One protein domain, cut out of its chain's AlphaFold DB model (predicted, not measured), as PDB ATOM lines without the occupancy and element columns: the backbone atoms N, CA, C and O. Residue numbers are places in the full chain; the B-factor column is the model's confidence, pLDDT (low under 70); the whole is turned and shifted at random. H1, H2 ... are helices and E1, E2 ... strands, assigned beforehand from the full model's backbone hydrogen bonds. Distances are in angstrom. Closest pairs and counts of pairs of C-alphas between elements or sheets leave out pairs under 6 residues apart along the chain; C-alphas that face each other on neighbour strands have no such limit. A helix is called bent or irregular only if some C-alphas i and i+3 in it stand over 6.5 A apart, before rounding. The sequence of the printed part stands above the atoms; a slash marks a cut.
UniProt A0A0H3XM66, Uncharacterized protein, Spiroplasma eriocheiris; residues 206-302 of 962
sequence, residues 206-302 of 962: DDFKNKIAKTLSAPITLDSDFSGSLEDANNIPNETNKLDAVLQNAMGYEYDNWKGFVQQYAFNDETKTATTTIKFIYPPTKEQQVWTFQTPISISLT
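This is residues 206 to 302 of the 962 residues of an uncharacterized protein of Spiroplasma eriocheiris (UniProt A0A0H3XM66). A long hairpin, E3 and E4, forms the backbone of a strongly twisted, curled wall of four strands, with short E2 beside E3 and E1 beside the last part of E4. Helix H1 and arm H2a of the bent helix H2 lie over one face, with arm H2b on that same face but beside the strands, over none of them; the other face has no named helix, and the hairpin's turn, residues 282 to 287, sticks out at one end. The 97 printed residues hold two named helices and four named strands, in the order H1 E1 H2 E2 E3 E4; the sheet is mixed, E1 E4 E3 E2, and the class is mixed, helices and strands. The whole is compact, with a radius of gyration of the C-alphas of 14.1 A, yet rod-like in outline, spanning 47 by 23 by 19 A.

Find C-alpha 206 at (-21.856, 10.189, -55.068); from there H1 runs 15.1 A to residue 216. E1 is residues 220 to 224, 12.9 A. H2, residues 237 to 261, was assigned as one helix by its hydrogen bonds but is bent: C-alphas 250 and 253 are 9.4 A apart. Its arms are H2a, residues 237 to 250, 20.5 A, and H2b, residues 253 to 261, 15.1 A, irregular with C-alphas 257 and 260 7.0 A apart. E2 is residues 266 to 268, 6.8 A; E3 is residues 273 to 282, 27.2 A. E4, residues 287 to 301, runs 43.2 A from (-20.502, 22.887, -47.013) to C-alpha 301 at (-51.798, -6.116, -40.070).

Look first at hairpin E3 and E4, antiparallel, with N 278 and O 291 2.8 A apart. E4 is staggered, pairing with E3 over 287 to 296 and with parallel E1 over 297 to 301; N 222 and O 298 are 2.8 A apart. Hairpin E2 and E3 has N 275 and O 266 2.7 A apart. E2 E3 E4 form a meander, each strand the antiparallel neighbour of the one before. E1, H2, E2 form a split strand-helix-strand unit, with E4 and E3 between its strands and a right-handed crossover. H2a and H2b with the sheet make two layers, helices on one face; H1 is on the same face, at a height of 8.2 A. H2a touches H1 with residues 246 to 250 alone, closest C-alphas Ala 250 and Ile 212, 5.5 A, at a steep tilt of 42 degrees, opposite ways. Each O i to N i+4 pair of H1 is within hydrogen-bond range, against 9 of 10 in H2a and 2 of 5 in H2b, which has 3 of 6 O i to N i+3 pairs within range.

The C-alphas of Pro 284 and Thr 302 are the two farthest apart, 48.3 A. The printed part has no cut; the link from E1 to H2 is long, 12 residues. Mean pLDDT of the printed part is 88.3; look for low confidence, under 70, at residues 238 to 239.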
ATOM      1  N   ASP A 206     -20.704  10.343 -54.179       89.06
ATOM      2  CA  ASP A 206     -21.856  10.189 -55.068       89.06
ATOM      3  C   ASP A 206     -22.237   8.719 -55.252       89.06
ATOM      4  O   ASP A 206     -23.419   8.383 -55.174       89.06
ATOM      5  N   ASP A 207     -21.265   7.816 -55.413       89.81
ATOM      6  CA  ASP A 207     -21.548   6.380 -55.521       89.81
ATOM      7  C   ASP A 207     -22.121   5.825 -54.217       89.81
ATOM      8  O   ASP A 207     -23.072   5.037 -54.237       89.81
ATOM      9  N   PHE A 208     -21.611   6.286 -53.073       91.44
ATOM     10  CA  PHE A 208     -22.148   5.932 -51.763       91.44
ATOM     11  C   PHE A 208     -23.592   6.428 -51.588       91.44
ATOM     12  O   PHE A 208     -24.478   5.650 -51.219       91.44
ATOM     13  N   LYS A 209     -23.872   7.689 -51.946       94.12
ATOM     14  CA  LYS A 209     -25.230   8.256 -51.947       94.12
ATOM     15  C   LYS A 209     -26.168   7.481 -52.874       94.12
ATOM     16  O   LYS A 209     -27.288   7.162 -52.479       94.12
ATOM     17  N   ASN A 210     -25.717   7.145 -54.083       92.81
ATOM     18  CA  ASN A 210     -26.493   6.388 -55.066       92.81
ATOM     19  C   ASN A 210     -26.780   4.959 -54.591       92.81
ATOM     20  O   ASN A 210     -27.882   4.449 -54.801       92.81
ATOM     21  N   LYS A 211     -25.828   4.322 -53.897       92.88
ATOM     22  CA  LYS A 211     -26.018   3.010 -53.268       92.88
ATOM     23  C   LYS A 211     -27.116   3.058 -52.205       92.88
ATOM     24  O   LYS A 211     -27.993   2.196 -52.205       92.88
ATOM     25  N   ILE A 212     -27.112   4.082 -51.347       94.12
ATOM     26  CA  ILE A 212     -28.166   4.298 -50.342       94.12
ATOM     27  C   ILE A 212     -29.514   4.566 -51.024       94.12
ATOM     28  O   ILE A 212     -30.495   3.899 -50.703       94.12
ATOM     29  N   ALA A 213     -29.554   5.477 -52.003       93.19
ATOM     30  CA  ALA A 213     -30.768   5.822 -52.747       93.19
ATOM     31  C   ALA A 213     -31.409   4.592 -53.402       93.19
ATOM     32  O   ALA A 213     -32.614   4.377 -53.287       93.19
ATOM     33  N   LYS A 214     -30.592   3.759 -54.058       92.62
ATOM     34  CA  LYS A 214     -31.046   2.526 -54.705       92.62
ATOM     35  C   LYS A 214     -31.672   1.573 -53.693       92.62
ATOM     36  O   LYS A 214     -32.767   1.077 -53.942       92.62
ATOM     37  N   THR A 215     -31.018   1.340 -52.559       92.00
ATOM     38  CA  THR A 215     -31.534   0.424 -51.533       92.00
ATOM     39  C   THR A 215     -32.825   0.954 -50.902       92.00
ATOM     40  O   THR A 215     -33.794   0.210 -50.784       92.00
ATOM     41  N   LEU A 216     -32.877   2.245 -50.566       92.62
ATOM     42  CA  LEU A 216     -34.042   2.879 -49.943       92.62
ATOM     43  C   LEU A 216     -35.221   3.105 -50.897       92.62
ATOM     44  O   LEU A 216     -36.313   3.398 -50.425       92.62
ATOM     45  N   SER A 217     -35.032   2.969 -52.212       91.25
ATOM     46  CA  SER A 217     -36.129   3.031 -53.190       91.25
ATOM     47  C   SER A 217     -37.007   1.773 -53.210       91.25
ATOM     48  O   SER A 217     -38.114   1.804 -53.751       91.25
ATOM     49  N   ALA A 218     -36.530   0.666 -52.630       89.69
ATOM     50  CA  ALA A 218     -37.292  -0.570 -52.543       89.69
ATOM     51  C   ALA A 218     -38.382  -0.472 -51.455       89.69
ATOM     52  O   ALA A 218     -38.114   0.058 -50.374       89.69
ATOM     53  N   PRO A 219     -39.597  -0.990 -51.707       90.12
ATOM     54  CA  PRO A 219     -40.669  -0.978 -50.720       90.12
ATOM     55  C   PRO A 219     -40.360  -1.899 -49.532       90.12
ATOM     56  O   PRO A 219     -39.887  -3.021 -49.719       90.12
ATOM     57  N   ILE A 220     -40.684  -1.443 -48.321       89.56
ATOM     58  CA  ILE A 220     -40.540  -2.213 -47.078       89.56
ATOM     59  C   ILE A 220     -41.925  -2.532 -46.511       89.56
ATOM     60  O   ILE A 220     -42.755  -1.637 -46.355       89.56
ATOM     61  N   THR A 221     -42.146  -3.797 -46.147       86.81
ATOM     62  CA  THR A 221     -43.352  -4.227 -45.428       86.81
ATOM     63  C   THR A 221     -43.098  -4.284 -43.921       86.81
ATOM     64  O   THR A 221     -42.159  -4.938 -43.442       86.81
ATOM     65  N   LEU A 222     -43.957  -3.613 -43.164       85.06
ATOM     66  CA  LEU A 222     -43.920  -3.505 -41.710       85.06
ATOM     67  C   LEU A 222     -45.124  -4.242 -41.137       85.06
ATOM     68  O   LEU A 222     -46.227  -4.112 -41.656       85.06
ATOM     69  N   ASP A 223     -44.905  -5.050 -40.107       85.50
ATOM     70  CA  ASP A 223     -45.961  -5.861 -39.507       85.50
ATOM     71  C   ASP A 223     -46.428  -5.148 -38.239       85.50
ATOM     72  O   ASP A 223     -45.589  -4.775 -37.420       85.50
ATOM     73  N   SER A 224     -47.737  -4.937 -38.088       87.38
ATOM     74  CA  SER A 224     -48.306  -4.225 -36.939       87.38
ATOM     75  C   SER A 224     -49.414  -5.015 -36.247       87.38
ATOM     76  O   SER A 224     -50.356  -5.493 -36.886       87.38
ATOM     77  N   ASP A 225     -49.318  -5.060 -34.917       88.25
ATOM     78  CA  ASP A 225     -50.349  -5.559 -34.004       88.25
ATOM     79  C   ASP A 225     -51.327  -4.445 -33.561       88.25
ATOM     80  O   ASP A 225     -52.316  -4.714 -32.876       88.25
ATOM     81  N   PHE A 226     -51.063  -3.184 -33.932       86.75
ATOM     82  CA  PHE A 226     -51.725  -2.000 -33.369       86.75
ATOM     83  C   PHE A 226     -52.626  -1.272 -34.364       86.75
ATOM     84  O   PHE A 226     -53.803  -1.060 -34.068       86.75
ATOM     85  N   SER A 227     -52.099  -0.881 -35.529       86.00
ATOM     86  CA  SER A 227     -52.840  -0.106 -36.528       86.00
ATOM     87  C   SER A 227     -52.171  -0.108 -37.907       86.00
ATOM     88  O   SER A 227     -50.993  -0.415 -38.055       86.00
ATOM     89  N   GLY A 228     -52.930   0.281 -38.938       85.38
ATOM     90  CA  GLY A 228     -52.432   0.464 -40.311       85.38
ATOM     91  C   GLY A 228     -51.804   1.840 -40.572       85.38
ATOM     92  O   GLY A 228     -51.668   2.232 -41.737       85.38
ATOM     93  N   SER A 229     -51.505   2.587 -39.507       86.38
ATOM     94  CA  SER A 229     -50.979   3.952 -39.539       86.38
ATOM     95  C   SER A 229     -49.471   3.954 -39.296       86.38
ATOM     96  O   SER A 229     -48.983   3.321 -38.364       86.38
ATOM     97  N   LEU A 230     -48.728   4.676 -40.129       83.94
ATOM     98  CA  LEU A 230     -47.291   4.901 -39.958       83.94
ATOM     99  C   LEU A 230     -46.977   5.950 -38.887       83.94
ATOM    100  O   LEU A 230     -45.835   6.059 -38.453       83.94
ATOM    101  N   GLU A 231     -47.980   6.718 -38.469       82.81
ATOM    102  CA  GLU A 231     -47.853   7.768 -37.454       82.81
ATOM    103  C   GLU A 231     -48.213   7.267 -36.043       82.81
ATOM    104  O   GLU A 231     -48.009   7.978 -35.058       82.81
ATOM    105  N   ASP A 232     -48.711   6.032 -35.916       82.56
ATOM    106  CA  ASP A 232     -48.957   5.395 -34.624       82.56
ATOM    107  C   ASP A 232     -47.633   5.093 -33.912       82.56
ATOM    108  O   ASP A 232     -46.849   4.245 -34.337       82.56
ATOM    109  N   ALA A 233     -47.405   5.762 -32.781       81.81
ATOM    110  CA  ALA A 233     -46.185   5.618 -31.996       81.81
ATOM    111  C   ALA A 233     -45.918   4.184 -31.503       81.81
ATOM    112  O   ALA A 233     -44.770   3.867 -31.203       81.81
ATOM    113  N   ASN A 234     -46.943   3.324 -31.416       82.62
ATOM    114  CA  ASN A 234     -46.768   1.918 -31.028       82.62
ATOM    115  C   ASN A 234     -46.197   1.058 -32.154       82.62
ATOM    116  O   ASN A 234     -45.624   0.006 -31.873       82.62
ATOM    117  N   ASN A 235     -46.346   1.505 -33.401       79.50
ATOM    118  CA  ASN A 235     -45.657   0.898 -34.522       79.50
ATOM    119  C   ASN A 235     -44.167   1.237 -34.379       79.50
ATOM    120  O   ASN A 235     -43.399   0.321 -34.079       79.50
ATOM    121  N   ILE A 236     -43.816   2.542 -34.390       74.31
ATOM    122  CA  ILE A 236     -42.473   3.158 -34.619       74.31
ATOM    123  C   ILE A 236     -41.214   2.409 -34.092       74.31
ATOM    124  O   ILE A 236     -40.185   2.394 -34.796       74.31
ATOM    125  N   PRO A 237     -41.187   1.834 -32.869       72.75
ATOM    126  CA  PRO A 237     -40.006   1.131 -32.366       72.75
ATOM    127  C   PRO A 237     -39.552  -0.051 -33.235       72.75
ATOM    128  O   PRO A 237     -38.350  -0.287 -33.369       72.75
ATOM    129  N   ASN A 238     -40.484  -0.788 -33.844       66.06
ATOM    130  CA  ASN A 238     -40.151  -1.975 -34.638       66.06
ATOM    131  C   ASN A 238     -39.652  -1.619 -36.048       66.06
ATOM    132  O   ASN A 238     -38.832  -2.333 -36.629       66.06
ATOM    133  N   GLU A 239     -40.107  -0.503 -36.603       68.88
ATOM    134  CA  GLU A 239     -39.820  -0.042 -37.962       68.88
ATOM    135  C   GLU A 239     -38.457   0.620 -38.042       68.88
ATOM    136  O   GLU A 239     -37.744   0.415 -39.025       68.88
ATOM    137  N   THR A 240     -38.075   1.355 -36.994       76.44
ATOM    138  CA  THR A 240     -36.736   1.947 -36.865       76.44
ATOM    139  C   THR A 240     -35.669   0.860 -37.035       76.44
ATOM    140  O   THR A 240     -34.755   1.018 -37.837       76.44
ATOM    141  N   ASN A 241     -35.868  -0.313 -36.421       81.75
ATOM    142  CA  ASN A 241     -34.960  -1.458 -36.557       81.75
ATOM    143  C   ASN A 241     -34.908  -2.033 -37.988       81.75
ATOM    144  O   ASN A 241     -33.842  -2.442 -38.450       81.75
ATOM    145  N   LYS A 242     -36.041  -2.077 -38.710       85.44
ATOM    146  CA  LYS A 242     -36.085  -2.558 -40.105       85.44
ATOM    147  C   LYS A 242     -35.402  -1.568 -41.062       85.44
ATOM    148  O   LYS A 242     -34.663  -2.007 -41.942       85.44
ATOM    149  N   LEU A 243     -35.603  -0.259 -40.892       88.50
ATOM    150  CA  LEU A 243     -34.931   0.781 -41.687       88.50
ATOM    151  C   LEU A 243     -33.425   0.829 -41.408       88.50
ATOM    152  O   LEU A 243     -32.639   0.874 -42.356       88.50
ATOM    153  N   ASP A 244     -33.024   0.719 -40.141       90.12
ATOM    154  CA  ASP A 244     -31.621   0.609 -39.736       90.12
ATOM    155  C   ASP A 244     -30.956  -0.613 -40.375       90.12
ATOM    156  O   ASP A 244     -29.865  -0.494 -40.923       90.12
ATOM    157  N   ALA A 245     -31.623  -1.772 -40.403       89.88
ATOM    158  CA  ALA A 245     -31.102  -2.966 -41.072       89.88
ATOM    159  C   ALA A 245     -30.946  -2.770 -42.593       89.88
ATOM    160  O   ALA A 245     -29.972  -3.233 -43.192       89.88
ATOM    161  N   VAL A 246     -31.880  -2.062 -43.238       91.06
ATOM    162  CA  VAL A 246     -31.793  -1.727 -44.669       91.06
ATOM    163  C   VAL A 246     -30.631  -0.766 -44.938       91.06
ATOM    164  O   VAL A 246     -29.862  -0.985 -45.878       91.06
ATOM    165  N   LEU A 247     -30.449   0.255 -44.098       92.00
ATOM    166  CA  LEU A 247     -29.299   1.158 -44.165       92.00
ATOM    167  C   LEU A 247     -27.985   0.433 -43.881       92.00
ATOM    168  O   LEU A 247     -27.011   0.655 -44.596       92.00
ATOM    169  N   GLN A 248     -27.956  -0.464 -42.902       92.75
ATOM    170  CA  GLN A 248     -26.788  -1.270 -42.570       92.75
ATOM    171  C   GLN A 248     -26.393  -2.172 -43.742       92.75
ATOM    172  O   GLN A 248     -25.219  -2.236 -44.097       92.75
ATOM    173  N   ASN A 249     -27.363  -2.787 -44.420       89.12
ATOM    174  CA  ASN A 249     -27.114  -3.544 -45.647       89.12
ATOM    175  C   ASN A 249     -26.615  -2.648 -46.796       89.12
ATOM    176  O   ASN A 249     -25.732  -3.048 -47.557       89.12
ATOM    177  N   ALA A 250     -27.145  -1.426 -46.926       90.12
ATOM    178  CA  ALA A 250     -26.709  -0.477 -47.950       90.12
ATOM    179  C   ALA A 250     -25.278   0.027 -47.702       90.12
ATOM    180  O   ALA A 250     -24.455   0.059 -48.618       90.12
ATOM    181  N   MET A 251     -24.965   0.415 -46.468       90.44
ATOM    182  CA  MET A 251     -23.696   1.035 -46.085       90.44
ATOM    183  C   MET A 251     -22.608  -0.006 -45.780       90.44
ATOM    184  O   MET A 251     -21.425   0.280 -45.937       90.44
ATOM    185  N   GLY A 252     -22.980  -1.235 -45.417       87.69
ATOM    186  CA  GLY A 252     -22.045  -2.289 -45.031       87.69
ATOM    187  C   GLY A 252     -21.226  -1.885 -43.806       87.69
ATOM    188  O   GLY A 252     -21.771  -1.389 -42.820       87.69
ATOM    189  N   TYR A 253     -19.904  -2.055 -43.883       82.25
ATOM    190  CA  TYR A 253     -18.978  -1.686 -42.806       82.25
ATOM    191  C   TYR A 253     -18.980  -0.190 -42.459       82.25
ATOM    192  O   TYR A 253     -18.538   0.165 -41.370       82.25
ATOM    193  N   GLU A 254     -19.499   0.668 -43.343       86.00
ATOM    194  CA  GLU A 254     -19.588   2.112 -43.110       86.00
ATOM    195  C   GLU A 254     -20.777   2.519 -42.241       86.00
ATOM    196  O   GLU A 254     -20.831   3.657 -41.782       86.00
ATOM    197  N   TYR A 255     -21.728   1.619 -41.977       90.25
ATOM    198  CA  TYR A 255     -22.931   1.969 -41.224       90.25
ATOM    199  C   TYR A 255     -22.612   2.591 -39.859       90.25
ATOM    200  O   TYR A 255     -23.161   3.632 -39.517       90.25
ATOM    201  N   ASP A 256     -21.675   2.014 -39.103       87.19
ATOM    202  CA  ASP A 256     -21.319   2.529 -37.778       87.19
ATOM    203  C   ASP A 256     -20.652   3.909 -37.818       87.19
ATOM    204  O   ASP A 256     -20.859   4.706 -36.902       87.19
ATOM    205  N   ASN A 257     -19.916   4.207 -38.892       86.06
ATOM    206  CA  ASN A 257     -19.306   5.517 -39.115       86.06
ATOM    207  C   ASN A 257     -20.354   6.556 -39.543       86.06
ATOM    208  O   ASN A 257     -20.212   7.743 -39.250       86.06
ATOM    209  N   TRP A 258     -21.416   6.118 -40.228       90.00
ATOM    210  CA  TRP A 258     -22.420   6.997 -40.826       90.00
ATOM    211  C   TRP A 258     -23.707   7.164 -40.009       90.00
ATOM    212  O   TRP A 258     -24.388   8.181 -40.159       90.00
ATOM    213  N   LYS A 259     -24.037   6.228 -39.108       89.44
ATOM    214  CA  LYS A 259     -25.289   6.235 -38.328       89.44
ATOM    215  C   LYS A 259     -25.481   7.505 -37.502       89.44
ATOM    216  O   LYS A 259     -26.604   7.962 -37.344       89.44
ATOM    217  N   GLY A 260     -24.392   8.128 -37.039       89.06
ATOM    218  CA  GLY A 260     -24.440   9.392 -36.294       89.06
ATOM    219  C   GLY A 260     -24.915  10.598 -37.116       89.06
ATOM    220  O   GLY A 260     -25.324  11.603 -36.541       89.06
ATOM    221  N   PHE A 261     -24.886  10.511 -38.451       92.00
ATOM    222  CA  PHE A 261     -25.393  11.557 -39.349       92.00
ATOM    223  C   PHE A 261     -26.844  11.327 -39.777       92.00
ATOM    224  O   PHE A 261     -27.476  12.249 -40.311       92.00
ATOM    225  N   VAL A 262     -27.374  10.120 -39.562       92.50
ATOM    226  CA  VAL A 262     -28.769   9.779 -39.841       92.50
ATOM    227  C   VAL A 262     -29.639  10.469 -38.794       92.50
ATOM    228  O   VAL A 262     -29.480  10.280 -37.592       92.50
ATOM    229  N   GLN A 263     -30.529  11.339 -39.256       93.56
ATOM    230  CA  GLN A 263     -31.537  11.971 -38.415       93.56
ATOM    231  C   GLN A 263     -32.662  10.978 -38.121       93.56
ATOM    232  O   GLN A 263     -32.829   9.988 -38.831       93.56
ATOM    233  N   GLN A 264     -33.475  11.280 -37.111       89.38
ATOM    234  CA  GLN A 264     -34.673  10.500 -36.825       89.38
ATOM    235  C   GLN A 264     -35.566  10.385 -38.074       89.38
ATOM    236  O   GLN A 264     -35.801  11.375 -38.772       89.38
ATOM    237  N   TYR A 265     -36.059   9.175 -38.341       90.50
ATOM    238  CA  TYR A 265     -36.976   8.910 -39.445       90.50
ATOM    239  C   TYR A 265     -38.272   9.705 -39.283       90.50
ATOM    240  O   TYR A 265     -38.845   9.757 -38.194       90.50
ATOM    241  N   ALA A 266     -38.751  10.299 -40.377       90.25
ATOM    242  CA  ALA A 266     -40.058  10.947 -40.420       90.25
ATOM    243  C   ALA A 266     -41.029  10.104 -41.251       90.25
ATOM    244  O   ALA A 266     -40.784   9.857 -42.431       90.25
ATOM    245  N   PHE A 267     -42.123   9.671 -40.638       89.44
ATOM    246  CA  PHE A 267     -43.146   8.845 -41.273       89.44
ATOM    247  C   PHE A 267     -44.308   9.710 -41.763       89.44
ATOM    248  O   PHE A 267     -44.642  10.705 -41.125       89.44
ATOM    249  N   ASN A 268     -44.900   9.349 -42.903       88.06
ATOM    250  CA  ASN A 268     -46.058  10.043 -43.458       88.06
ATOM    251  C   ASN A 268     -47.102   9.034 -43.940       88.06
ATOM    252  O   ASN A 268     -46.824   8.186 -44.798       88.06
ATOM    253  N   ASP A 269     -48.310   9.145 -43.392       85.00
ATOM    254  CA  ASP A 269     -49.392   8.219 -43.701       85.00
ATOM    255  C   ASP A 269     -50.059   8.450 -45.059       85.00
ATOM    256  O   ASP A 269     -50.478   7.484 -45.698       85.00
ATOM    257  N   GLU A 270     -50.151   9.701 -45.511       86.38
ATOM    258  CA  GLU A 270     -50.776  10.062 -46.788       86.38
ATOM    259  C   GLU A 270     -49.956   9.548 -47.972       86.38
ATOM    260  O   GLU A 270     -50.502   8.988 -48.925       86.38
ATOM    261  N   THR A 271     -48.633   9.708 -47.907       87.88
ATOM    262  CA  THR A 271     -47.717   9.275 -48.967       87.88
ATOM    263  C   THR A 271     -47.268   7.829 -48.808       87.88
ATOM    264  O   THR A 271     -46.682   7.283 -49.740       87.88
ATOM    265  N   LYS A 272     -47.534   7.203 -47.652       89.94
ATOM    266  CA  LYS A 272     -47.059   5.859 -47.288       89.94
ATOM    267  C   LYS A 272     -45.544   5.722 -47.452       89.94
ATOM    268  O   LYS A 272     -45.044   4.779 -48.067       89.94
ATOM    269  N   THR A 273     -44.804   6.686 -46.905       92.25
ATOM    270  CA  THR A 273     -43.337   6.719 -46.978       92.25
ATOM    271  C   THR A 273     -42.683   7.012 -45.630       92.25
ATOM    272  O   THR A 273     -43.238   7.708 -44.779       92.25
ATOM    273  N   ALA A 274     -41.464   6.500 -45.460       92.25
ATOM    274  CA  ALA A 274     -40.523   6.935 -44.438       92.25
ATOM    275  C   ALA A 274     -39.455   7.824 -45.086       92.25
ATOM    276  O   ALA A 274     -38.895   7.487 -46.130       92.25
ATOM    277  N   THR A 275     -39.182   8.970 -44.475       93.50
ATOM    278  CA  THR A 275     -38.160   9.912 -44.920       93.50
ATOM    279  C   THR A 275     -36.903   9.725 -44.085       93.50
ATOM    280  O   THR A 275     -36.884  10.039 -42.893       93.50
ATOM    281  N   THR A 276     -35.838   9.259 -44.731       94.62
ATOM    282  CA  THR A 276     -34.498   9.160 -44.145       94.62
ATOM    283  C   THR A 276     -33.707  10.402 -44.520       94.62
ATOM    284  O   THR A 276     -33.502  10.673 -45.705       94.62
ATOM    285  N   THR A 277     -33.247  11.152 -43.516       95.69
ATOM    286  CA  THR A 277     -32.398  12.332 -43.725       95.69
ATOM    287  C   THR A 277     -31.002  12.078 -43.178       95.69
ATOM    288  O   THR A 277     -30.855  11.756 -42.006       95.69
ATOM    289  N   ILE A 278     -29.971  12.262 -44.002       94.94
ATOM    290  CA  ILE A 278     -28.564  12.185 -43.590       94.94
ATOM    291  C   ILE A 278     -27.964  13.580 -43.709       94.94
ATOM    292  O   ILE A 278     -27.996  14.182 -44.785       94.94
ATOM    293  N   LYS A 279     -27.444  14.112 -42.602       93.62
ATOM    294  CA  LYS A 279     -26.955  15.491 -42.516       93.62
ATOM    295  C   LYS A 279     -25.535  15.530 -41.964       93.62
ATOM    296  O   LYS A 279     -25.296  15.108 -40.838       93.62
ATOM    297  N   PHE A 280     -24.607  16.077 -42.741       92.38
ATOM    298  CA  PHE A 280     -23.190  16.166 -42.380       92.38
ATOM    299  C   PHE A 280     -22.525  17.393 -43.016       92.38
ATOM    300  O   PHE A 280     -23.087  18.030 -43.906       92.38
ATOM    301  N   ILE A 281     -21.329  17.753 -42.547       87.75
ATOM    302  CA  ILE A 281     -20.489  18.788 -43.166       87.75
ATOM    303  C   ILE A 281     -19.438  18.069 -44.002       87.75
ATOM    304  O   ILE A 281     -18.666  17.286 -43.452       87.75
ATOM    305  N   TYR A 282     -19.411  18.315 -45.313       86.44
ATOM    306  CA  TYR A 282     -18.438  17.669 -46.187       86.44
ATOM    307  C   TYR A 282     -17.066  18.338 -46.017       86.44
ATOM    308  O   TYR A 282     -16.935  19.525 -46.327       86.44
ATOM    309  N   PRO A 283     -16.032  17.637 -45.515       83.38
ATOM    310  CA  PRO A 283     -14.801  18.308 -45.102       83.38
ATOM    311  C   PRO A 283     -14.046  19.056 -46.220       83.38
ATOM    312  O   PRO A 283     -13.526  20.132 -45.922       83.38
ATOM    313  N   PRO A 284     -13.994  18.574 -47.483       81.00
ATOM    314  CA  PRO A 284     -13.300  19.281 -48.563       81.00
ATOM    315  C   PRO A 284     -13.877  20.661 -48.887       81.00
ATOM    316  O   PRO A 284     -13.116  21.603 -49.093       81.00
ATOM    317  N   THR A 285     -15.205  20.802 -48.916       84.44
ATOM    318  CA  THR A 285     -15.866  22.072 -49.272       84.44
ATOM    319  C   THR A 285     -16.297  22.881 -48.053       84.44
ATOM    320  O   THR A 285     -16.564  24.073 -48.172       84.44
ATOM    321  N   LYS A 286     -16.346  22.253 -46.869       84.62
ATOM    322  CA  LYS A 286     -16.932  22.793 -45.627       84.62
ATOM    323  C   LYS A 286     -18.416  23.150 -45.752       84.62
ATOM    324  O   LYS A 286     -18.961  23.838 -44.890       84.62
ATOM    325  N   GLU A 287     -19.080  22.668 -46.796       88.00
ATOM    326  CA  GLU A 287     -20.502  22.887 -47.013       88.00
ATOM    327  C   GLU A 287     -21.332  21.822 -46.296       88.00
ATOM    328  O   GLU A 287     -20.939  20.658 -46.167       88.00
ATOM    329  N   GLN A 288     -22.514  22.225 -45.837       91.44
ATOM    330  CA  GLN A 288     -23.487  21.305 -45.270       91.44
ATOM    331  C   GLN A 288     -24.174  20.519 -46.385       91.44
ATOM    332  O   GLN A 288     -24.793  21.094 -47.276       91.44
ATOM    333  N   GLN A 289     -24.111  19.198 -46.285       91.94
ATOM    334  CA  GLN A 289     -24.835  18.278 -47.146       91.94
ATOM    335  C   GLN A 289     -26.079  17.774 -46.416       91.94
ATOM    336  O   GLN A 289     -26.032  17.428 -45.231       91.94
ATOM    337  N   VAL A 290     -27.201  17.741 -47.136       93.44
ATOM    338  CA  VAL A 290     -28.462  17.161 -46.671       93.44
ATOM    339  C   VAL A 290     -28.937  16.191 -47.737       93.44
ATOM    340  O   VAL A 290     -29.248  16.587 -48.860       93.44
ATOM    341  N   TRP A 291     -28.954  14.909 -47.402       95.56
ATOM    342  CA  TRP A 291     -29.502  13.875 -48.266       95.56
ATOM    343  C   TRP A 291     -30.842  13.436 -47.720       95.56
ATOM    344  O   TRP A 291     -30.947  13.108 -46.541       95.56
ATOM    345  N   THR A 292     -31.845  13.409 -48.585       94.88
ATOM    346  CA  THR A 292     -33.198  12.997 -48.232       94.88
ATOM    347  C   THR A 292     -33.614  11.872 -49.160       94.88
ATOM    348  O   THR A 292     -33.544  12.009 -50.381       94.88
ATOM    349  N   PHE A 293     -34.045  10.764 -48.570       94.88
ATOM    350  CA  PHE A 293     -34.522   9.590 -49.285       94.88
ATOM    351  C   PHE A 293     -35.937   9.275 -48.818       94.88
ATOM    352  O   PHE A 293     -36.207   9.298 -47.618       94.88
ATOM    353  N   GLN A 294     -36.830   8.990 -49.763       93.62
ATOM    354  CA  GLN A 294     -38.179   8.527 -49.466       93.62
ATOM    355  C   GLN A 294     -38.267   7.033 -49.735       93.62
ATOM    356  O   GLN A 294     -38.090   6.591 -50.869       93.62
ATOM    357  N   THR A 295     -38.553   6.275 -48.686       93.81
ATOM    358  CA  THR A 295     -38.720   4.828 -48.752       93.81
ATOM    359  C   THR A 295     -40.201   4.489 -48.729       93.81
ATOM    360  O   THR A 295     -40.869   4.860 -47.764       93.81
ATOM    361  N   PRO A 296     -40.743   3.816 -49.761       93.88
ATOM    362  CA  PRO A 296     -42.121   3.344 -49.747       93.88
ATOM    363  C   PRO A 296     -42.331   2.309 -48.645       93.88
ATOM    364  O   PRO A 296     -41.565   1.352 -48.533       93.88
ATOM    365  N   ILE A 297     -43.385   2.481 -47.854       90.12
ATOM    366  CA  ILE A 297     -43.717   1.598 -46.741       90.12
ATOM    367  C   ILE A 297     -45.134   1.047 -46.903       90.12
ATOM    368  O   ILE A 297     -46.086   1.799 -47.097       90.12
ATOM    369  N   SER A 298     -45.294  -0.264 -46.738       87.06
ATOM    370  CA  SER A 298     -46.597  -0.911 -46.570       87.06
ATOM    371  C   SER A 298     -46.733  -1.476 -45.156       87.06
ATOM    372  O   SER A 298     -45.799  -2.075 -44.629       87.06
ATOM    373  N   ILE A 299     -47.901  -1.301 -44.528       85.25
ATOM    374  CA  ILE A 299     -48.214  -1.952 -43.249       85.25
ATOM    375  C   ILE A 299     -49.073  -3.187 -43.516       85.25
ATOM    376  O   ILE A 299     -50.136  -3.102 -44.131       85.25
ATOM    377  N   SER A 300     -48.608  -4.326 -43.021       86.88
ATOM    378  CA  SER A 300     -49.328  -5.586 -42.947       86.88
ATOM    379  C   SER A 300     -49.848  -5.776 -41.521       86.88
ATOM    380  O   SER A 300     -49.090  -5.778 -40.556       86.88
ATOM    381  N   LEU A 301     -51.164  -5.912 -41.373       88.88
ATOM    382  CA  LEU A 301     -51.798  -6.116 -40.070       88.88
ATOM    383  C   LEU A 301     -51.724  -7.590 -39.688       88.88
ATOM    384  O   LEU A 301     -52.247  -8.430 -40.422       88.88
ATOM    385  N   THR A 302     -51.108  -7.896 -38.552       90.56
ATOM    386  CA  THR A 302     -50.864  -9.271 -38.096       90.56
ATOM    387  C   THR A 302     -52.145  -9.967 -37.615       90.56
ATOM    388  O   THR A 302     -53.172  -9.316 -37.383       90.56
TER     389      THR A 302